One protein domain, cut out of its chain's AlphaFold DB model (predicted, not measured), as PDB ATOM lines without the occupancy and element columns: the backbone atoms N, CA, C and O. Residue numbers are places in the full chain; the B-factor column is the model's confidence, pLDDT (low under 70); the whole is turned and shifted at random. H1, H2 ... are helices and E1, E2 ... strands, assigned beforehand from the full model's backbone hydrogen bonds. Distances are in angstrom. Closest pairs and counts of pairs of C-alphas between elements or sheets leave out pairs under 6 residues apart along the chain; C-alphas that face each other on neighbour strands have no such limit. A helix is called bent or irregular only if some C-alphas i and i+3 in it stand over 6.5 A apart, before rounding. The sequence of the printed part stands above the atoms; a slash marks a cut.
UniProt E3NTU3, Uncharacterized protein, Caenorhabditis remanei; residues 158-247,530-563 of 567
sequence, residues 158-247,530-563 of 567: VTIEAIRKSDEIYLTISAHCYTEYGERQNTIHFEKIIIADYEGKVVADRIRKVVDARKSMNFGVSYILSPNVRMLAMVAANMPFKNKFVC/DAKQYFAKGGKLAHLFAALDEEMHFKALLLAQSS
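AT A GLANCE: This is residues 158 to 247 and 530 to 563 of the 567 residues of an uncharacterized protein of Caenorhabditis remanei (UniProt E3NTU3). A twisted sheet of five strands, three long ones (E1, E2, E3) and two short ones (E4, E5), has helices on both faces: H1 and H2 cover one face, while the short H3 sits over the other. H5 runs beside the edge strand E3, toward the same face as H3, and the short H4 lies off the sheet, next to the beginning of H5. The printed part has 124 residues with five named helices and five named strands, in the order E1 E2 E3 H1 E4 H2 E5 H3 H4 H5. The sheet is mixed, with the order E3 E2 E1 E4 E5, and the class is mixed, helices and strands. The whole is compact, with a radius of gyration of the C-alphas of 14.6 A and spans of 40 by 34 by 27 A.

IN THESE COORDINATES: The long strands of the sheet are E1, residues 158 to 165, 22.9 A long, E2, residues 168 to 178, 32.9 A, and E3, residues 184 to 194, 32.6 A. E1 begins at C-alpha 158, (-29.839, -32.775, -23.669). The short strands are E4, residues 223 to 226, 10.2 A, and E5, residues 243 to 246, 10.5 A. H1 is residues 200 to 211, 16.5 A long, and begins at C-alpha 200, (-44.445, -36.202, -25.710). H2 is residues 229 to 236, 10.0 A. H3 is residues 531 to 535, 6.1 A, and H4 is residues 544 to 547, 5.4 A. H5 is residues 550 to 561, 17.3 A, and ends at C-alpha 561, (-28.421, -23.516, -35.337). H5 is neither bent nor irregular, but only just: C-alphas 551 and 554 are 6.1 A apart.

HOW THE PARTS SIT: E1, E2 and E3 form a meander, each strand the antiparallel neighbour of the one before, and E1 and E2, like E2 and E3, are a hairpin. Between E2 and E1, N 161 and O 172 are within hydrogen-bond range at 2.9 A; between E3 and E2, N 189 and O 173 are at 2.7 A. E4 is parallel to E1, with N 160 and O 225 at 3.0 A, and E5 is parallel to E4, with N 245 and O 224 at 2.8 A. E3, H1 and E4 make a split strand-helix-strand unit, two strands running the same way with E2 and E1 between them; E4, H2 and E5 make a strand-helix-strand unit of parallel neighbours. Both crossovers are right-handed. H1 is on the sheet at a height of 9.1 A, slantwise to the strands at 50 degrees to E1 on the local plane. H2 is on the same face, at a height of 7.8 A over E4. H1, with residues 200 to 204 alone, touches H2 at a steep tilt of 67 degrees; the closest C-alphas, of Gly 200 and Val 235, are 4.6 A apart. H3 is on the opposite face, at a height of 8.1 A, only just over E2, on which 3 of its C-alphas fall. H5 is on the same face as H3 but over none of the strands; its closest C-alpha to E3 is that of Gln 561, 5.4 A from that of His 189. H4 is not on the sheet and only just touches H5, with 3 pairs of C-alphas within 8 A, the closest those of Phe 545 and His 553 at 6.5 A. H1 and H5 are apart. Every O i to N i+4 pair is within hydrogen-bond range in H1, H2 and H3, 6 of 8 are in H5, and H4 is too short for such a pair.

THE WHOLE: The two C-alphas farthest apart, those of Ser 166 and Tyr 181, are 43.5 A apart. Residues 248 to 529 are not printed; across this cut C-alphas 247 and 530 are 10.5 A apart. Of the links that are printed whole, H1 to E4 is long, with 11 residues. The mean pLDDT of the printed part is 85.7; residues 214 to 219, 546 to 547 and 562 to 563 are under 70.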
ATOM      1  N   VAL A 158     -29.001 -33.742 -22.954       95.06
ATOM      2  CA  VAL A 158     -29.839 -32.775 -23.669       95.06
ATOM      3  C   VAL A 158     -30.569 -31.868 -22.695       95.06
ATOM      4  O   VAL A 158     -31.063 -32.329 -21.661       95.06
ATOM      5  N   THR A 159     -30.683 -30.588 -23.035       95.56
ATOM      6  CA  THR A 159     -31.643 -29.695 -22.383       95.56
ATOM      7  C   THR A 159     -32.723 -29.300 -23.370       95.56
ATOM      8  O   THR A 159     -32.489 -29.254 -24.578       95.56
ATOM      9  N   ILE A 160     -33.929 -29.085 -22.864       95.19
ATOM     10  CA  ILE A 160     -35.073 -28.695 -23.678       95.19
ATOM     11  C   ILE A 160     -35.783 -27.519 -23.035       95.19
ATOM     12  O   ILE A 160     -35.893 -27.470 -21.815       95.19
ATOM     13  N   GLU A 161     -36.314 -26.625 -23.857       93.81
ATOM     14  CA  GLU A 161     -37.175 -25.519 -23.445       93.81
ATOM     15  C   GLU A 161     -38.215 -25.271 -24.536       93.81
ATOM     16  O   GLU A 161     -37.930 -25.453 -25.721       93.81
ATOM     17  N   ALA A 162     -39.427 -24.874 -24.154       92.06
ATOM     18  CA  ALA A 162     -40.490 -24.615 -25.114       92.06
ATOM     19  C   ALA A 162     -41.180 -23.287 -24.834       92.06
ATOM     20  O   ALA A 162     -41.657 -23.031 -23.730       92.06
ATOM     21  N   ILE A 163     -41.316 -22.478 -25.880       90.19
ATOM     22  CA  ILE A 163     -42.063 -21.227 -25.842       90.19
ATOM     23  C   ILE A 163     -43.225 -21.284 -26.822       90.19
ATOM     24  O   ILE A 163     -43.081 -21.638 -27.992       90.19
ATOM     25  N   ARG A 164     -44.408 -20.935 -26.320       88.94
ATOM     26  CA  ARG A 164     -45.614 -20.816 -27.132       88.94
ATOM     27  C   ARG A 164     -45.689 -19.428 -27.752       88.94
ATOM     28  O   ARG A 164     -45.566 -18.429 -27.044       88.94
ATOM     29  N   LYS A 165     -45.988 -19.374 -29.047       84.00
ATOM     30  CA  LYS A 165     -46.314 -18.145 -29.772       84.00
ATOM     31  C   LYS A 165     -47.494 -18.434 -30.697       84.00
ATOM     32  O   LYS A 165     -47.365 -19.190 -31.650       84.00
ATOM     33  N   SER A 166     -48.653 -17.855 -30.383       82.94
ATOM     34  CA  SER A 166     -49.917 -18.130 -31.085       82.94
ATOM     35  C   SER A 166     -50.274 -19.634 -31.061       82.94
ATOM     36  O   SER A 166     -50.362 -20.216 -29.969       82.94
ATOM     37  N   ASP A 167     -50.450 -20.255 -32.233       85.81
ATOM     38  CA  ASP A 167     -50.768 -21.681 -32.420       85.81
ATOM     39  C   ASP A 167     -49.523 -22.550 -32.654       85.81
ATOM     40  O   ASP A 167     -49.608 -23.699 -33.085       85.81
ATOM     41  N   GLU A 168     -48.346 -22.011 -32.342       89.12
ATOM     42  CA  GLU A 168     -47.060 -22.660 -32.554       89.12
ATOM     43  C   GLU A 168     -46.288 -22.781 -31.238       89.12
ATOM     44  O   GLU A 168     -46.347 -21.925 -30.347       89.12
ATOM     45  N   ILE A 169     -45.530 -23.863 -31.136       90.88
ATOM     46  CA  ILE A 169     -44.562 -24.128 -30.086       90.88
ATOM     47  C   ILE A 169     -43.177 -24.134 -30.722       90.88
ATOM     48  O   ILE A 169     -42.884 -24.936 -31.611       90.88
ATOM     49  N   TYR A 170     -42.322 -23.251 -30.230       91.19
ATOM     50  CA  TYR A 170     -40.911 -23.210 -30.570       91.19
ATOM     51  C   TYR A 170     -40.155 -23.974 -29.497       91.19
ATOM     52  O   TYR A 170     -40.188 -23.614 -28.319       91.19
ATOM     53  N   LEU A 171     -39.528 -25.067 -29.906       92.56
ATOM     54  CA  LEU A 171     -38.752 -25.944 -29.051       92.56
ATOM     55  C   LEU A 171     -37.272 -25.651 -29.280       92.56
ATOM     56  O   LEU A 171     -36.770 -25.799 -30.395       92.56
ATOM     57  N   THR A 172     -36.577 -25.275 -28.218       93.31
ATOM     58  CA  THR A 172     -35.119 -25.209 -28.201       93.31
ATOM     59  C   THR A 172     -34.594 -26.485 -27.566       93.31
ATOM     60  O   THR A 172     -35.045 -26.882 -26.492       93.31
ATOM     61  N   ILE A 173     -33.662 -27.146 -28.242       93.38
ATOM     62  CA  ILE A 173     -32.994 -28.360 -27.781       93.38
ATOM     63  C   ILE A 173     -31.503 -28.066 -27.796       93.38
ATOM     64  O   ILE A 173     -30.956 -27.791 -28.857       93.38
ATOM     65  N   SER A 174     -30.831 -28.159 -26.658       92.81
ATOM     66  CA  SER A 174     -29.372 -28.164 -26.632       92.81
ATOM     67  C   SER A 174     -28.856 -29.575 -26.390       92.81
ATOM     68  O   SER A 174     -29.479 -30.359 -25.672       92.81
ATOM     69  N   ALA A 175     -27.724 -29.910 -26.994       92.56
ATOM     70  CA  ALA A 175     -27.047 -31.180 -26.807       92.56
ATOM     71  C   ALA A 175     -25.602 -30.942 -26.371       92.56
ATOM     72  O   ALA A 175     -24.907 -30.096 -26.933       92.56
ATOM     73  N   HIS A 176     -25.185 -31.702 -25.364       93.19
ATOM     74  CA  HIS A 176     -23.935 -31.521 -24.647       93.19
ATOM     75  C   HIS A 176     -23.186 -32.845 -24.571       93.19
ATOM     76  O   HIS A 176     -23.721 -33.846 -24.077       93.19
ATOM     77  N   CYS A 177     -21.948 -32.844 -25.044       92.62
ATOM     78  CA  CYS A 177     -21.069 -34.004 -25.000       92.62
ATOM     79  C   CYS A 177     -19.600 -33.582 -24.998       92.62
ATOM     80  O   CYS A 177     -19.273 -32.446 -25.322       92.62
ATOM     81  N   TYR A 178     -18.718 -34.512 -24.649       92.50
ATOM     82  CA  TYR A 178     -17.275 -34.316 -24.737       92.50
ATOM     83  C   TYR A 178     -16.714 -34.864 -26.050       92.50
ATOM     84  O   TYR A 178     -17.202 -35.873 -26.567       92.50
ATOM     85  N   THR A 179     -15.686 -34.198 -26.566       90.38
ATOM     86  CA  THR A 179     -14.874 -34.665 -27.695       90.38
ATOM     87  C   THR A 179     -13.811 -35.658 -27.232       90.38
ATOM     88  O   THR A 179     -13.562 -35.827 -26.038       90.38
ATOM     89  N   GLU A 180     -13.128 -36.291 -28.186       86.50
ATOM     90  CA  GLU A 180     -11.961 -37.143 -27.917       86.50
ATOM     91  C   GLU A 180     -10.801 -36.385 -27.248       86.50
ATOM     92  O   GLU A 180      -9.968 -37.005 -26.594       86.50
ATOM     93  N   TYR A 181     -10.776 -35.053 -27.362       86.62
ATOM     94  CA  TYR A 181      -9.752 -34.187 -26.773       86.62
ATOM     95  C   TYR A 181     -10.115 -33.679 -25.368       86.62
ATOM     96  O   TYR A 181      -9.378 -32.879 -24.800       86.62
ATOM     97  N   GLY A 182     -11.247 -34.112 -24.799       85.38
ATOM     98  CA  GLY A 182     -11.688 -33.659 -23.477       85.38
ATOM     99  C   GLY A 182     -12.294 -32.251 -23.473       85.38
ATOM    100  O   GLY A 182     -12.465 -31.654 -22.409       85.38
ATOM    101  N   GLU A 183     -12.648 -31.713 -24.640       88.81
ATOM    102  CA  GLU A 183     -13.380 -30.451 -24.759       88.81
ATOM    103  C   GLU A 183     -14.882 -30.709 -24.734       88.81
ATOM    104  O   GLU A 183     -15.373 -31.668 -25.336       88.81
ATOM    105  N   ARG A 184     -15.635 -29.842 -24.060       90.00
ATOM    106  CA  ARG A 184     -17.091 -29.928 -24.048       90.00
ATOM    107  C   ARG A 184     -17.663 -29.188 -25.252       90.00
ATOM    108  O   ARG A 184     -17.413 -28.004 -25.433       90.00
ATOM    109  N   GLN A 185     -18.473 -29.879 -26.042       88.75
ATOM    110  CA  GLN A 185     -19.258 -29.292 -27.118       88.75
ATOM    111  C   GLN A 185     -20.701 -29.101 -26.674       88.75
ATOM    112  O   GLN A 185     -21.362 -30.049 -26.243       88.75
ATOM    113  N   ASN A 186     -21.190 -27.877 -26.846       88.81
ATOM    114  CA  ASN A 186     -22.577 -27.503 -26.630       88.81
ATOM    115  C   ASN A 186     -23.161 -27.073 -27.979       88.81
ATOM    116  O   ASN A 186     -22.689 -26.114 -28.580       88.81
ATOM    117  N   THR A 187     -24.172 -27.782 -28.478       87.94
ATOM    118  CA  THR A 187     -24.843 -27.433 -29.743       87.94
ATOM    119  C   THR A 187     -26.299 -27.097 -29.492       87.94
ATOM    120  O   THR A 187     -26.946 -27.737 -28.662       87.94
ATOM    121  N   ILE A 188     -26.828 -26.105 -30.207       88.81
ATOM    122  CA  ILE A 188     -28.211 -25.646 -30.055       88.81
ATOM    123  C   ILE A 188     -28.997 -25.924 -31.322       88.81
ATOM    124  O   ILE A 188     -28.591 -25.595 -32.434       88.81
ATOM    125  N   HIS A 189     -30.177 -26.490 -31.122       89.25
ATOM    126  CA  HIS A 189     -31.114 -26.890 -32.148       89.25
ATOM    127  C   HIS A 189     -32.474 -26.261 -31.875       89.25
ATOM    128  O   HIS A 189     -32.892 -26.086 -30.731       89.25
ATOM    129  N   PHE A 190     -33.188 -25.940 -32.941       90.31
ATOM    130  CA  PHE A 190     -34.490 -25.294 -32.888       90.31
ATOM    131  C   PHE A 190     -35.497 -26.074 -33.726       90.31
ATOM    132  O   PHE A 190     -35.228 -26.458 -34.866       90.31
ATOM    133  N   GLU A 191     -36.682 -26.277 -33.180       89.69
ATOM    134  CA  GLU A 191     -37.771 -26.984 -33.839       89.69
ATOM    135  C   GLU A 191     -39.057 -26.176 -33.697       89.69
ATOM    136  O   GLU A 191     -39.323 -25.561 -32.666       89.69
ATOM    137  N   LYS A 192     -39.873 -26.204 -34.748       90.31
ATOM    138  CA  LYS A 192     -41.209 -25.616 -34.766       90.31
ATOM    139  C   LYS A 192     -42.225 -26.753 -34.752       90.31
ATOM    140  O   LYS A 192     -42.120 -27.687 -35.548       90.31
ATOM    141  N   ILE A 193     -43.188 -26.690 -33.841       91.06
ATOM    142  CA  ILE A 193     -44.260 -27.677 -33.693       91.06
ATOM    143  C   ILE A 193     -45.583 -26.915 -33.668       91.06
ATOM    144  O   ILE A 193     -45.702 -25.916 -32.963       91.06
ATOM    145  N   ILE A 194     -46.582 -27.361 -34.423       91.12
ATOM    146  CA  ILE A 194     -47.935 -26.817 -34.276       91.12
ATOM    147  C   ILE A 194     -48.511 -27.256 -32.930       91.12
ATOM    148  O   ILE A 194     -48.260 -28.369 -32.473       91.12
ATOM    149  N   ILE A 195     -49.293 -26.405 -32.274       90.06
ATOM    150  CA  ILE A 195     -49.778 -26.685 -30.917       90.06
ATOM    151  C   ILE A 195     -50.612 -27.971 -30.825       90.06
ATOM    152  O   ILE A 195     -50.552 -28.660 -29.810       90.06
ATOM    153  N   ALA A 196     -51.333 -28.317 -31.897       90.38
ATOM    154  CA  ALA A 196     -52.121 -29.545 -31.996       90.38
ATOM    155  C   ALA A 196     -51.266 -30.822 -31.902       90.38
ATOM    156  O   ALA A 196     -51.739 -31.829 -31.390       90.38
ATOM    157  N   ASP A 197     -50.000 -30.751 -32.320       91.69
ATOM    158  CA  ASP A 197     -49.051 -31.869 -32.309       91.69
ATOM    159  C   ASP A 197     -48.095 -31.808 -31.105       91.69
ATOM    160  O   ASP A 197     -47.117 -32.560 -31.035       91.69
ATOM    161  N   TYR A 198     -48.313 -30.887 -30.156       92.00
ATOM    162  CA  TYR A 198     -47.434 -30.722 -29.001       92.00
ATOM    163  C   TYR A 198     -47.667 -31.817 -27.952       92.00
ATOM    164  O   TYR A 198     -48.253 -31.606 -26.889       92.00
ATOM    165  N   GLU A 199     -47.154 -33.005 -28.258       91.94
ATOM    166  CA  GLU A 199     -47.223 -34.193 -27.418       91.94
ATOM    167  C   GLU A 199     -45.839 -34.810 -27.184       91.94
ATOM    168  O   GLU A 199     -44.886 -34.619 -27.947       91.94
ATOM    169  N   GLY A 200     -45.723 -35.623 -26.131       91.31
ATOM    170  CA  GLY A 200     -44.445 -36.202 -25.710       91.31
ATOM    171  C   GLY A 200     -43.752 -37.061 -26.758       91.31
ATOM    172  O   GLY A 200     -42.527 -37.022 -26.853       91.31
ATOM    173  N   LYS A 201     -44.518 -37.787 -27.578       93.94
ATOM    174  CA  LYS A 201     -43.976 -38.583 -28.684       93.94
ATOM    175  C   LYS A 201     -43.326 -37.694 -29.741       93.94
ATOM    176  O   LYS A 201     -42.198 -37.961 -30.144       93.94
ATOM    177  N   VAL A 202     -44.003 -36.614 -30.131       94.44
ATOM    178  CA  VAL A 202     -43.503 -35.665 -31.132       94.44
ATOM    179  C   VAL A 202     -42.235 -34.986 -30.626       94.44
ATOM    180  O   VAL A 202     -41.236 -34.964 -31.340       94.44
ATOM    181  N   VAL A 203     -42.226 -34.507 -29.378       93.50
ATOM    182  CA  VAL A 203     -41.033 -33.894 -28.769       93.50
ATOM    183  C   VAL A 203     -39.874 -34.894 -28.681       93.50
ATOM    184  O   VAL A 203     -38.752 -34.560 -29.057       93.50
ATOM    185  N   ALA A 204     -40.127 -36.138 -28.264       92.56
ATOM    186  CA  ALA A 204     -39.107 -37.189 -28.243       92.56
ATOM    187  C   ALA A 204     -38.543 -37.485 -29.644       92.56
ATOM    188  O   ALA A 204     -37.333 -37.642 -29.804       92.56
ATOM    189  N   ASP A 205     -39.391 -37.511 -30.675       91.12
ATOM    190  CA  ASP A 205     -38.957 -37.683 -32.062       91.12
ATOM    191  C   ASP A 205     -38.122 -36.497 -32.560       91.12
ATOM    192  O   ASP A 205     -37.171 -36.702 -33.317       91.12
ATOM    193  N   ARG A 206     -38.420 -35.268 -32.117       91.38
ATOM    194  CA  ARG A 206     -37.572 -34.096 -32.392       91.38
ATOM    195  C   ARG A 206     -36.200 -34.225 -31.743       91.38
ATOM    196  O   ARG A 206     -35.206 -34.025 -32.433       91.38
ATOM    197  N   ILE A 207     -36.135 -34.651 -30.480       91.75
ATOM    198  CA  ILE A 207     -34.858 -34.910 -29.796       91.75
ATOM    199  C   ILE A 207     -34.055 -35.957 -30.571       91.75
ATOM    200  O   ILE A 207     -32.912 -35.689 -30.920       91.75
ATOM    201  N   ARG A 208     -34.655 -37.099 -30.937       88.69
ATOM    202  CA  ARG A 208     -33.974 -38.144 -31.730       88.69
ATOM    203  C   ARG A 208     -33.408 -37.613 -33.046       88.69
ATOM    204  O   ARG A 208     -32.288 -37.957 -33.395       88.69
ATOM    205  N   LYS A 209     -34.160 -36.772 -33.761       86.62
ATOM    206  CA  LYS A 209     -33.699 -36.143 -35.011       86.62
ATOM    207  C   LYS A 209     -32.569 -35.139 -34.795       86.62
ATOM    208  O   LYS A 209     -31.822 -34.874 -35.728       86.62
ATOM    209  N   VAL A 210     -32.482 -34.523 -33.621       85.81
ATOM    210  CA  VAL A 210     -31.363 -33.647 -33.258       85.81
ATOM    211  C   VAL A 210     -30.122 -34.478 -32.956       85.81
ATOM    212  O   VAL A 210     -29.071 -34.204 -33.520       85.81
ATOM    213  N   VAL A 211     -30.247 -35.515 -32.123       83.50
ATOM    214  CA  VAL A 211     -29.080 -36.305 -31.709       83.50
ATOM    215  C   VAL A 211     -28.577 -37.290 -32.759       83.50
ATOM    216  O   VAL A 211     -27.381 -37.537 -32.816       83.50
ATOM    217  N   ASP A 212     -29.452 -37.830 -33.605       79.56
ATOM    218  CA  ASP A 212     -29.096 -38.756 -34.684       79.56
ATOM    219  C   ASP A 212     -29.892 -38.415 -35.952       79.56
ATOM    220  O   ASP A 212     -30.830 -39.114 -36.352       79.56
ATOM    221  N   ALA A 213     -29.535 -37.295 -36.589       72.69
ATOM    222  CA  ALA A 213     -30.226 -36.773 -37.769       72.69
ATOM    223  C   ALA A 213     -30.304 -37.787 -38.923       72.69
ATOM    224  O   ALA A 213     -31.293 -37.820 -39.659       72.69
ATOM    225  N   ARG A 214     -29.286 -38.648 -39.055       67.31
ATOM    226  CA  ARG A 214     -29.177 -39.666 -40.112       67.31
ATOM    227  C   ARG A 214     -29.726 -41.035 -39.702       67.31
ATOM    228  O   ARG A 214     -29.735 -41.942 -40.531       67.31
ATOM    229  N   LYS A 215     -30.204 -41.191 -38.457       66.19
ATOM    230  CA  LYS A 215     -30.647 -42.467 -37.855       66.19
ATOM    231  C   LYS A 215     -29.624 -43.597 -38.008       66.19
ATOM    232  O   LYS A 215     -29.990 -44.768 -38.111       66.19
ATOM    233  N   SER A 216     -28.348 -43.247 -38.103       61.06
ATOM    234  CA  SER A 216     -27.287 -44.190 -38.447       61.06
ATOM    235  C   SER A 216     -26.620 -44.783 -37.215       61.06
ATOM    236  O   SER A 216     -25.990 -45.831 -37.319       61.06
ATOM    237  N   MET A 217     -26.730 -44.118 -36.061       60.47
ATOM    238  CA  MET A 217     -25.903 -44.420 -34.891       60.47
ATOM    239  C   MET A 217     -26.705 -44.896 -33.671       60.47
ATOM    240  O   MET A 217     -26.108 -45.417 -32.732       60.47
ATOM    241  N   ASN A 218     -28.043 -44.776 -33.682       65.06
ATOM    242  CA  ASN A 218     -28.936 -45.178 -32.584       65.06
ATOM    243  C   ASN A 218     -28.441 -44.665 -31.218       65.06
ATOM    244  O   ASN A 218     -28.405 -45.404 -30.228       65.06
ATOM    245  N   PHE A 219     -28.025 -43.396 -31.158       68.38
ATOM    246  CA  PHE A 219     -27.498 -42.821 -29.927       68.38
ATOM    247  C   PHE A 219     -28.555 -42.825 -28.818       68.38
ATOM    248  O   PHE A 219     -29.667 -42.314 -28.972       68.38
ATOM    249  N   GLY A 220     -28.193 -43.396 -27.668       77.81
ATOM    250  CA  GLY A 220     -28.961 -43.246 -26.439       77.81
ATOM    251  C   GLY A 220     -28.622 -41.914 -25.779       77.81
ATOM    252  O   GLY A 220     -27.450 -41.615 -25.574       77.81
ATOM    253  N   VAL A 221     -29.639 -41.134 -25.416       90.19
ATOM    254  CA  VAL A 221     -29.446 -39.927 -24.607       90.19
ATOM    255  C   VAL A 221     -29.348 -40.337 -23.141       90.19
ATOM    256  O   VAL A 221     -30.273 -40.937 -22.587       90.19
ATOM    257  N   SER A 222     -28.222 -40.024 -22.502       93.69
ATOM    258  CA  SER A 222     -27.980 -40.372 -21.102       93.69
ATOM    259  C   SER A 222     -28.843 -39.525 -20.176       93.69
ATOM    260  O   SER A 222     -29.516 -40.067 -19.294       93.69
ATOM    261  N   TYR A 223     -28.846 -38.207 -20.380       95.50
ATOM    262  CA  TYR A 223     -29.473 -37.259 -19.462       95.50
ATOM    263  C   TYR A 223     -30.378 -36.283 -20.182       95.50
ATOM    264  O   TYR A 223     -30.068 -35.829 -21.279       95.50
ATOM    265  N   ILE A 224     -31.468 -35.926 -19.514       95.75
ATOM    266  CA  ILE A 224     -32.374 -34.877 -19.956       95.75
ATOM    267  C   ILE A 224     -32.602 -33.878 -18.830       95.75
ATOM    268  O   ILE A 224     -32.854 -34.273 -17.687       95.75
ATOM    269  N   LEU A 225     -32.552 -32.596 -19.169       96.12
ATOM    270  CA  LEU A 225     -32.915 -31.495 -18.290       96.12
ATOM    271  C   LEU A 225     -34.013 -30.644 -18.937       96.12
ATOM    272  O   LEU A 225     -33.954 -30.318 -20.118       96.12
ATOM    273  N   SER A 226     -35.048 -30.329 -18.163       94.88
ATOM    274  CA  SER A 226     -36.265 -29.654 -18.634       94.88
ATOM    275  C   SER A 226     -36.663 -28.517 -17.684       94.88
ATOM    276  O   SER A 226     -36.414 -28.640 -16.481       94.88
ATOM    277  N   PRO A 227     -37.338 -27.447 -18.147       90.25
ATOM    278  CA  PRO A 227     -37.791 -26.324 -17.316       90.25
ATOM    279  C   PRO A 227     -38.660 -26.728 -16.133       90.25
ATOM    280  O   PRO A 227     -38.706 -26.050 -15.107       90.25
ATOM    281  N   ASN A 228     -39.429 -27.804 -16.289       90.31
ATOM    282  CA  ASN A 228     -40.391 -28.242 -15.292       90.31
ATOM    283  C   ASN A 228     -40.663 -29.749 -15.376       90.31
ATOM    284  O   ASN A 228     -40.368 -30.418 -16.373       90.31
ATOM    285  N   VAL A 229     -41.276 -30.267 -14.308       91.38
ATOM    286  CA  VAL A 229     -41.617 -31.687 -14.137       91.38
ATOM    287  C   VAL A 229     -42.638 -32.166 -15.172       91.38
ATOM    288  O   VAL A 229     -42.572 -33.317 -15.595       91.38
ATOM    289  N   ARG A 230     -43.566 -31.306 -15.615       92.25
ATOM    290  CA  ARG A 230     -44.616 -31.683 -16.576       92.25
ATOM    291  C   ARG A 230     -44.022 -32.024 -17.941       92.25
ATOM    292  O   ARG A 230     -44.296 -33.100 -18.467       92.25
ATOM    293  N   MET A 231     -43.194 -31.139 -18.491       91.50
ATOM    294  CA  MET A 231     -42.503 -31.379 -19.761       91.50
ATOM    295  C   MET A 231     -41.532 -32.561 -19.641       91.50
ATOM    296  O   MET A 231     -41.498 -33.421 -20.519       91.50
ATOM    297  N   LEU A 232     -40.828 -32.670 -18.509       93.94
ATOM    298  CA  LEU A 232     -39.928 -33.790 -18.238       93.94
ATOM    299  C   LEU A 232     -40.668 -35.135 -18.259       93.94
ATOM    300  O   LEU A 232     -40.225 -36.066 -18.925       93.94
ATOM    301  N   ALA A 233     -41.806 -35.236 -17.566       94.38
ATOM    302  CA  ALA A 233     -42.622 -36.447 -17.519       94.38
ATOM    303  C   ALA A 233     -43.176 -36.813 -18.904       94.38
ATOM    304  O   ALA A 233     -43.114 -37.975 -19.307       94.38
ATOM    305  N   MET A 234     -43.652 -35.813 -19.649       93.25
ATOM    306  CA  MET A 234     -44.185 -35.973 -21.000       93.25
ATOM    307  C   MET A 234     -43.150 -36.589 -21.961       93.25
ATOM    308  O   MET A 234     -43.459 -37.537 -22.685       93.25
ATOM    309  N   VAL A 235     -41.912 -36.089 -21.953       92.88
ATOM    310  CA  VAL A 235     -40.839 -36.604 -22.821       92.88
ATOM    311  C   VAL A 235     -40.310 -37.944 -22.314       92.88
ATOM    312  O   VAL A 235     -40.131 -38.884 -23.089       92.88
ATOM    313  N   ALA A 236     -40.115 -38.077 -21.001       92.75
ATOM    314  CA  ALA A 236     -39.555 -39.278 -20.390       92.75
ATOM    315  C   ALA A 236     -40.471 -40.512 -20.452       92.75
ATOM    316  O   ALA A 236     -39.994 -41.623 -20.220       92.75
ATOM    317  N   ALA A 237     -41.759 -40.334 -20.749       93.50
ATOM    318  CA  ALA A 237     -42.674 -41.429 -21.065       93.50
ATOM    319  C   ALA A 237     -42.445 -42.013 -22.473       93.50
ATOM    320  O   ALA A 237     -42.836 -43.145 -22.739       93.50
ATOM    321  N   ASN A 238     -41.804 -41.257 -23.372       92.75
ATOM    322  CA  ASN A 238     -41.655 -41.593 -24.791       92.75
ATOM    323  C   ASN A 238     -40.201 -41.870 -25.209       92.75
ATOM    324  O   ASN A 238     -39.955 -42.276 -26.347       92.75
ATOM    325  N   MET A 239     -39.233 -41.646 -24.317       89.50
ATOM    326  CA  MET A 239     -37.805 -41.848 -24.559       89.50
ATOM    327  C   MET A 239     -37.094 -42.266 -23.260       89.50
ATOM    328  O   MET A 239     -37.339 -41.657 -22.215       89.50
ATOM    329  N   PRO A 240     -36.234 -43.303 -23.288       89.88
ATOM    330  CA  PRO A 240     -35.481 -43.718 -22.111       89.88
ATOM    331  C   PRO A 240     -34.318 -42.758 -21.833       89.88
ATOM    332  O   PRO A 240     -33.610 -42.352 -22.750       89.88
ATOM    333  N   PHE A 241     -34.097 -42.462 -20.551       91.81
ATOM    334  CA  PHE A 241     -32.972 -41.671 -20.047       91.81
ATOM    335  C   PHE A 241     -32.423 -42.337 -18.784       91.81
ATOM    336  O   PHE A 241     -33.208 -42.865 -17.989       91.81
ATOM    337  N   LYS A 242     -31.103 -42.283 -18.569       91.50
ATOM    338  CA  LYS A 242     -30.452 -42.782 -17.345       91.50
ATOM    339  C   LYS A 242     -30.866 -41.942 -16.139       91.50
ATOM    340  O   LYS A 242     -31.327 -42.497 -15.148       91.50
ATOM    341  N   ASN A 243     -30.753 -40.617 -16.254       92.94
ATOM    342  CA  ASN A 243     -31.190 -39.661 -15.235       92.94
ATOM    343  C   ASN A 243     -32.004 -38.521 -15.864       92.94
ATOM    344  O   ASN A 243     -31.866 -38.209 -17.048       92.94
ATOM    345  N   LYS A 244     -32.881 -37.922 -15.055       94.56
ATOM    346  CA  LYS A 244     -33.882 -36.932 -15.464       94.56
ATOM    347  C   LYS A 244     -33.828 -35.766 -14.485       94.56
ATOM    348  O   LYS A 244     -33.946 -35.996 -13.282       94.56
ATOM    349  N   PHE A 245     -33.678 -34.549 -14.990       95.62
ATOM    350  CA  PHE A 245     -33.435 -33.365 -14.174       95.62
ATOM    351  C   PHE A 245     -34.410 -32.238 -14.505       95.62
ATOM    352  O   PHE A 245     -34.907 -32.107 -15.625       95.62
ATOM    353  N   VAL A 246     -34.672 -31.408 -13.500       95.00
ATOM    354  CA  VAL A 246     -35.374 -30.135 -13.663       95.00
ATOM    355  C   VAL A 246     -34.333 -29.025 -13.621       95.00
ATOM    356  O   VAL A 246     -33.429 -29.063 -12.788       95.00
ATOM    357  N   CYS A 247     -34.469 -28.058 -14.522       95.44
ATOM    358  CA  CYS A 247     -33.625 -26.878 -14.630       95.44
ATOM    359  C   CYS A 247     -33.476 -26.161 -13.284       95.44
ATOM    360  O   CYS A 247     -34.473 -25.845 -12.628       95.44
ATOM    361  N   ASP A 530     -32.413 -20.926 -22.608       85.50
ATOM    362  CA  ASP A 530     -33.555 -20.012 -22.582       85.50
ATOM    363  C   ASP A 530     -34.146 -19.777 -23.983       85.50
ATOM    364  O   ASP A 530     -33.671 -18.966 -24.780       85.50
ATOM    365  N   ALA A 531     -35.264 -20.442 -24.284       86.25
ATOM    366  CA  ALA A 531     -35.991 -20.227 -25.534       86.25
ATOM    367  C   ALA A 531     -36.516 -18.785 -25.696       86.25
ATOM    368  O   ALA A 531     -36.744 -18.346 -26.829       86.25
ATOM    369  N   LYS A 532     -36.710 -18.027 -24.605       84.00
ATOM    370  CA  LYS A 532     -37.185 -16.639 -24.686       84.00
ATOM    371  C   LYS A 532     -36.151 -15.734 -25.341       84.00
ATOM    372  O   LYS A 532     -36.539 -14.910 -26.167       84.00
ATOM    373  N   GLN A 533     -34.864 -15.937 -25.063       81.69
ATOM    374  CA  GLN A 533     -33.778 -15.177 -25.683       81.69
ATOM    375  C   GLN A 533     -33.814 -15.255 -27.219       81.69
ATOM    376  O   GLN A 533     -33.460 -14.297 -27.909       81.69
ATOM    377  N   TYR A 534     -34.306 -16.367 -27.769       83.88
ATOM    378  CA  TYR A 534     -34.421 -16.571 -29.211       83.88
ATOM    379  C   TYR A 534     -35.766 -16.107 -29.774       83.88
ATOM    380  O   TYR A 534     -35.790 -15.382 -30.771       83.88
ATOM    381  N   PHE A 535     -36.880 -16.508 -29.157       85.88
ATOM    382  CA  PHE A 535     -38.202 -16.436 -29.796       85.88
ATOM    383  C   PHE A 535     -39.197 -15.471 -29.144       85.88
ATOM    384  O   PHE A 535     -40.226 -15.172 -29.761       85.88
ATOM    385  N   ALA A 536     -38.932 -14.976 -27.928       81.94
ATOM    386  CA  ALA A 536     -39.807 -13.989 -27.294       81.94
ATOM    387  C   ALA A 536     -39.773 -12.650 -28.051       81.94
ATOM    388  O   ALA A 536     -38.952 -12.428 -28.940       81.94
ATOM    389  N   LYS A 537     -40.676 -11.724 -27.711       76.44
ATOM    390  CA  LYS A 537     -40.661 -10.376 -28.298       76.44
ATOM    391  C   LYS A 537     -39.310  -9.706 -28.007       76.44
ATOM    392  O   LYS A 537     -38.936  -9.581 -26.850       76.44
ATOM    393  N   GLY A 538     -38.605  -9.281 -29.056       72.31
ATOM    394  CA  GLY A 538     -37.246  -8.729 -28.953       72.31
ATOM    395  C   GLY A 538     -36.121  -9.775 -28.922       72.31
ATOM    396  O   GLY A 538     -34.957  -9.394 -28.888       72.31
ATOM    397  N   GLY A 539     -36.445 -11.072 -28.970       76.56
ATOM    398  CA  GLY A 539     -35.465 -12.155 -29.035       76.56
ATOM    399  C   GLY A 539     -34.696 -12.200 -30.361       76.56
ATOM    400  O   GLY A 539     -35.165 -11.704 -31.393       76.56
ATOM    401  N   LYS A 540     -33.520 -12.843 -30.346       78.88
ATOM    402  CA  LYS A 540     -32.543 -12.868 -31.453       78.88
ATOM    403  C   LYS A 540     -33.156 -13.295 -32.788       78.88
ATOM    404  O   LYS A 540     -32.816 -12.731 -33.826       78.88
ATOM    405  N   LEU A 541     -34.074 -14.261 -32.770       79.81
ATOM    406  CA  LEU A 541     -34.703 -14.836 -33.963       79.81
ATOM    407  C   LEU A 541     -36.139 -14.342 -34.180       79.81
ATOM    408  O   LEU A 541     -36.737 -14.654 -35.204       79.81
ATOM    409  N   ALA A 542     -36.701 -13.544 -33.267       78.69
ATOM    410  CA  ALA A 542     -38.111 -13.153 -33.296       78.69
ATOM    411  C   ALA A 542     -38.525 -12.424 -34.587       78.69
ATOM    412  O   ALA A 542     -39.643 -12.620 -35.067       78.69
ATOM    413  N   HIS A 543     -37.617 -11.622 -35.150       75.00
ATOM    414  CA  HIS A 543     -37.813 -10.879 -36.396       75.00
ATOM    415  C   HIS A 543     -37.878 -11.792 -37.634       75.00
ATOM    416  O   HIS A 543     -38.615 -11.482 -38.565       75.00
ATOM    417  N   LEU A 544     -37.165 -12.931 -37.640       74.75
ATOM    418  CA  LEU A 544     -37.182 -13.876 -38.767       74.75
ATOM    419  C   LEU A 544     -38.597 -14.406 -38.996       74.75
ATOM    420  O   LEU A 544     -39.027 -14.525 -40.133       74.75
ATOM    421  N   PHE A 545     -39.340 -14.630 -37.912       71.62
ATOM    422  CA  PHE A 545     -40.712 -15.138 -37.968       71.62
ATOM    423  C   PHE A 545     -41.770 -14.083 -38.275       71.62
ATOM    424  O   PHE A 545     -42.937 -14.415 -38.448       71.62
ATOM    425  N   ALA A 546     -41.392 -12.806 -38.257       69.81
ATOM    426  CA  ALA A 546     -42.278 -11.720 -38.659       69.81
ATOM    427  C   ALA A 546     -42.125 -11.378 -40.147       69.81
ATOM    428  O   ALA A 546     -43.022 -10.764 -40.715       69.81
ATOM    429  N   ALA A 547     -40.987 -11.733 -40.754       68.56
ATOM    430  CA  ALA A 547     -40.593 -11.264 -42.078       68.56
ATOM    431  C   ALA A 547     -40.517 -12.363 -43.149       68.56
ATOM    432  O   ALA A 547     -40.491 -12.034 -44.331       68.56
ATOM    433  N   LEU A 548     -40.422 -13.638 -42.760       72.00
ATOM    434  CA  LEU A 548     -40.258 -14.759 -43.686       72.00
ATOM    435  C   LEU A 548     -41.552 -15.568 -43.830       72.00
ATOM    436  O   LEU A 548     -42.397 -15.588 -42.939       72.00
ATOM    437  N   ASP A 549     -41.675 -16.270 -44.955       75.19
ATOM    438  CA  ASP A 549     -42.749 -17.238 -45.177       75.19
ATOM    439  C   ASP A 549     -42.480 -18.551 -44.422       75.19
ATOM    440  O   ASP A 549     -41.350 -18.862 -44.027       75.19
ATOM    441  N   GLU A 550     -43.514 -19.379 -44.255       73.69
ATOM    442  CA  GLU A 550     -43.434 -20.605 -43.452       73.69
ATOM    443  C   GLU A 550     -42.371 -21.605 -43.943       73.69
ATOM    444  O   GLU A 550     -41.659 -22.196 -43.126       73.69
ATOM    445  N   GLU A 551     -42.203 -21.752 -45.258       71.31
ATOM    446  CA  GLU A 551     -41.164 -22.609 -45.845       71.31
ATOM    447  C   GLU A 551     -39.751 -22.130 -45.460       71.31
ATOM    448  O   GLU A 551     -38.852 -22.926 -45.166       71.31
ATOM    449  N   MET A 552     -39.577 -20.811 -45.364       74.94
ATOM    450  CA  MET A 552     -38.314 -20.175 -45.011       74.94
ATOM    451  C   MET A 552     -38.040 -20.194 -43.508       74.94
ATOM    452  O   MET A 552     -36.872 -20.205 -43.117       74.94
ATOM    453  N   HIS A 553     -39.066 -20.288 -42.655       79.62
ATOM    454  CA  HIS A 553     -38.888 -20.422 -41.205       79.62
ATOM    455  C   HIS A 553     -38.045 -21.638 -40.833       79.62
ATOM    456  O   HIS A 553     -37.116 -21.525 -40.033       79.62
ATOM    457  N   PHE A 554     -38.323 -22.798 -41.432       77.56
ATOM    458  CA  PHE A 554     -37.565 -24.015 -41.143       77.56
ATOM    459  C   PHE A 554     -36.080 -23.867 -41.512       77.56
ATOM    460  O   PHE A 554     -35.199 -24.275 -40.755       77.56
ATOM    461  N   LYS A 555     -35.781 -23.239 -42.652       77.31
ATOM    462  CA  LYS A 555     -34.399 -23.026 -43.103       77.31
ATOM    463  C   LYS A 555     -33.678 -21.940 -42.323       77.31
ATOM    464  O   LYS A 555     -32.504 -22.109 -42.006       77.31
ATOM    465  N   ALA A 556     -34.378 -20.869 -41.964       78.38
ATOM    466  CA  ALA A 556     -33.858 -19.832 -41.087       78.38
ATOM    467  C   ALA A 556     -33.481 -20.411 -39.716       78.38
ATOM    468  O   ALA A 556     -32.423 -20.084 -39.182       78.38
ATOM    469  N   LEU A 557     -34.291 -21.339 -39.192       80.94
ATOM    470  CA  LEU A 557     -33.960 -22.098 -37.990       80.94
ATOM    471  C   LEU A 557     -32.702 -22.948 -38.176       80.94
ATOM    472  O   LEU A 557     -31.801 -22.832 -37.354       80.94
ATOM    473  N   LEU A 558     -32.591 -23.748 -39.242       77.94
ATOM    474  CA  LEU A 558     -31.388 -24.560 -39.495       77.94
ATOM    475  C   LEU A 558     -30.114 -23.709 -39.619       77.94
ATOM    476  O   LEU A 558     -29.074 -24.068 -39.075       77.94
ATOM    477  N   LEU A 559     -30.201 -22.566 -40.303       75.94
ATOM    478  CA  LEU A 559     -29.100 -21.612 -40.410       75.94
ATOM    479  C   LEU A 559     -28.700 -21.061 -39.045       75.94
ATOM    480  O   LEU A 559     -27.516 -21.067 -38.717       75.94
ATOM    481  N   ALA A 560     -29.677 -20.632 -38.241       77.94
ATOM    482  CA  ALA A 560     -29.413 -20.118 -36.906       77.94
ATOM    483  C   ALA A 560     -28.678 -21.157 -36.046       77.94
ATOM    484  O   ALA A 560     -27.727 -20.805 -35.364       77.94
ATOM    485  N   GLN A 561     -29.045 -22.438 -36.124       78.19
ATOM    486  CA  GLN A 561     -28.421 -23.516 -35.337       78.19
ATOM    487  C   GLN A 561     -26.923 -23.677 -35.594       78.19
ATOM    488  O   GLN A 561     -26.178 -23.995 -34.677       78.19
ATOM    489  N   SER A 562     -26.465 -23.433 -36.826       68.12
ATOM    490  CA  SER A 562     -25.048 -23.585 -37.194       68.12
ATOM    491  C   SER A 562     -24.106 -22.569 -36.533       68.12
ATOM    492  O   SER A 562     -22.900 -22.605 -36.762       68.12
ATOM    493  N   SER A 563     -24.658 -21.630 -35.760       65.00
ATOM    494  CA  SER A 563     -23.976 -20.404 -35.373       65.00
ATOM    495  C   SER A 563     -24.335 -19.906 -33.964       65.00
ATOM    496  O   SER A 563     -24.114 -18.725 -33.693       65.00
TER     497      SER A 563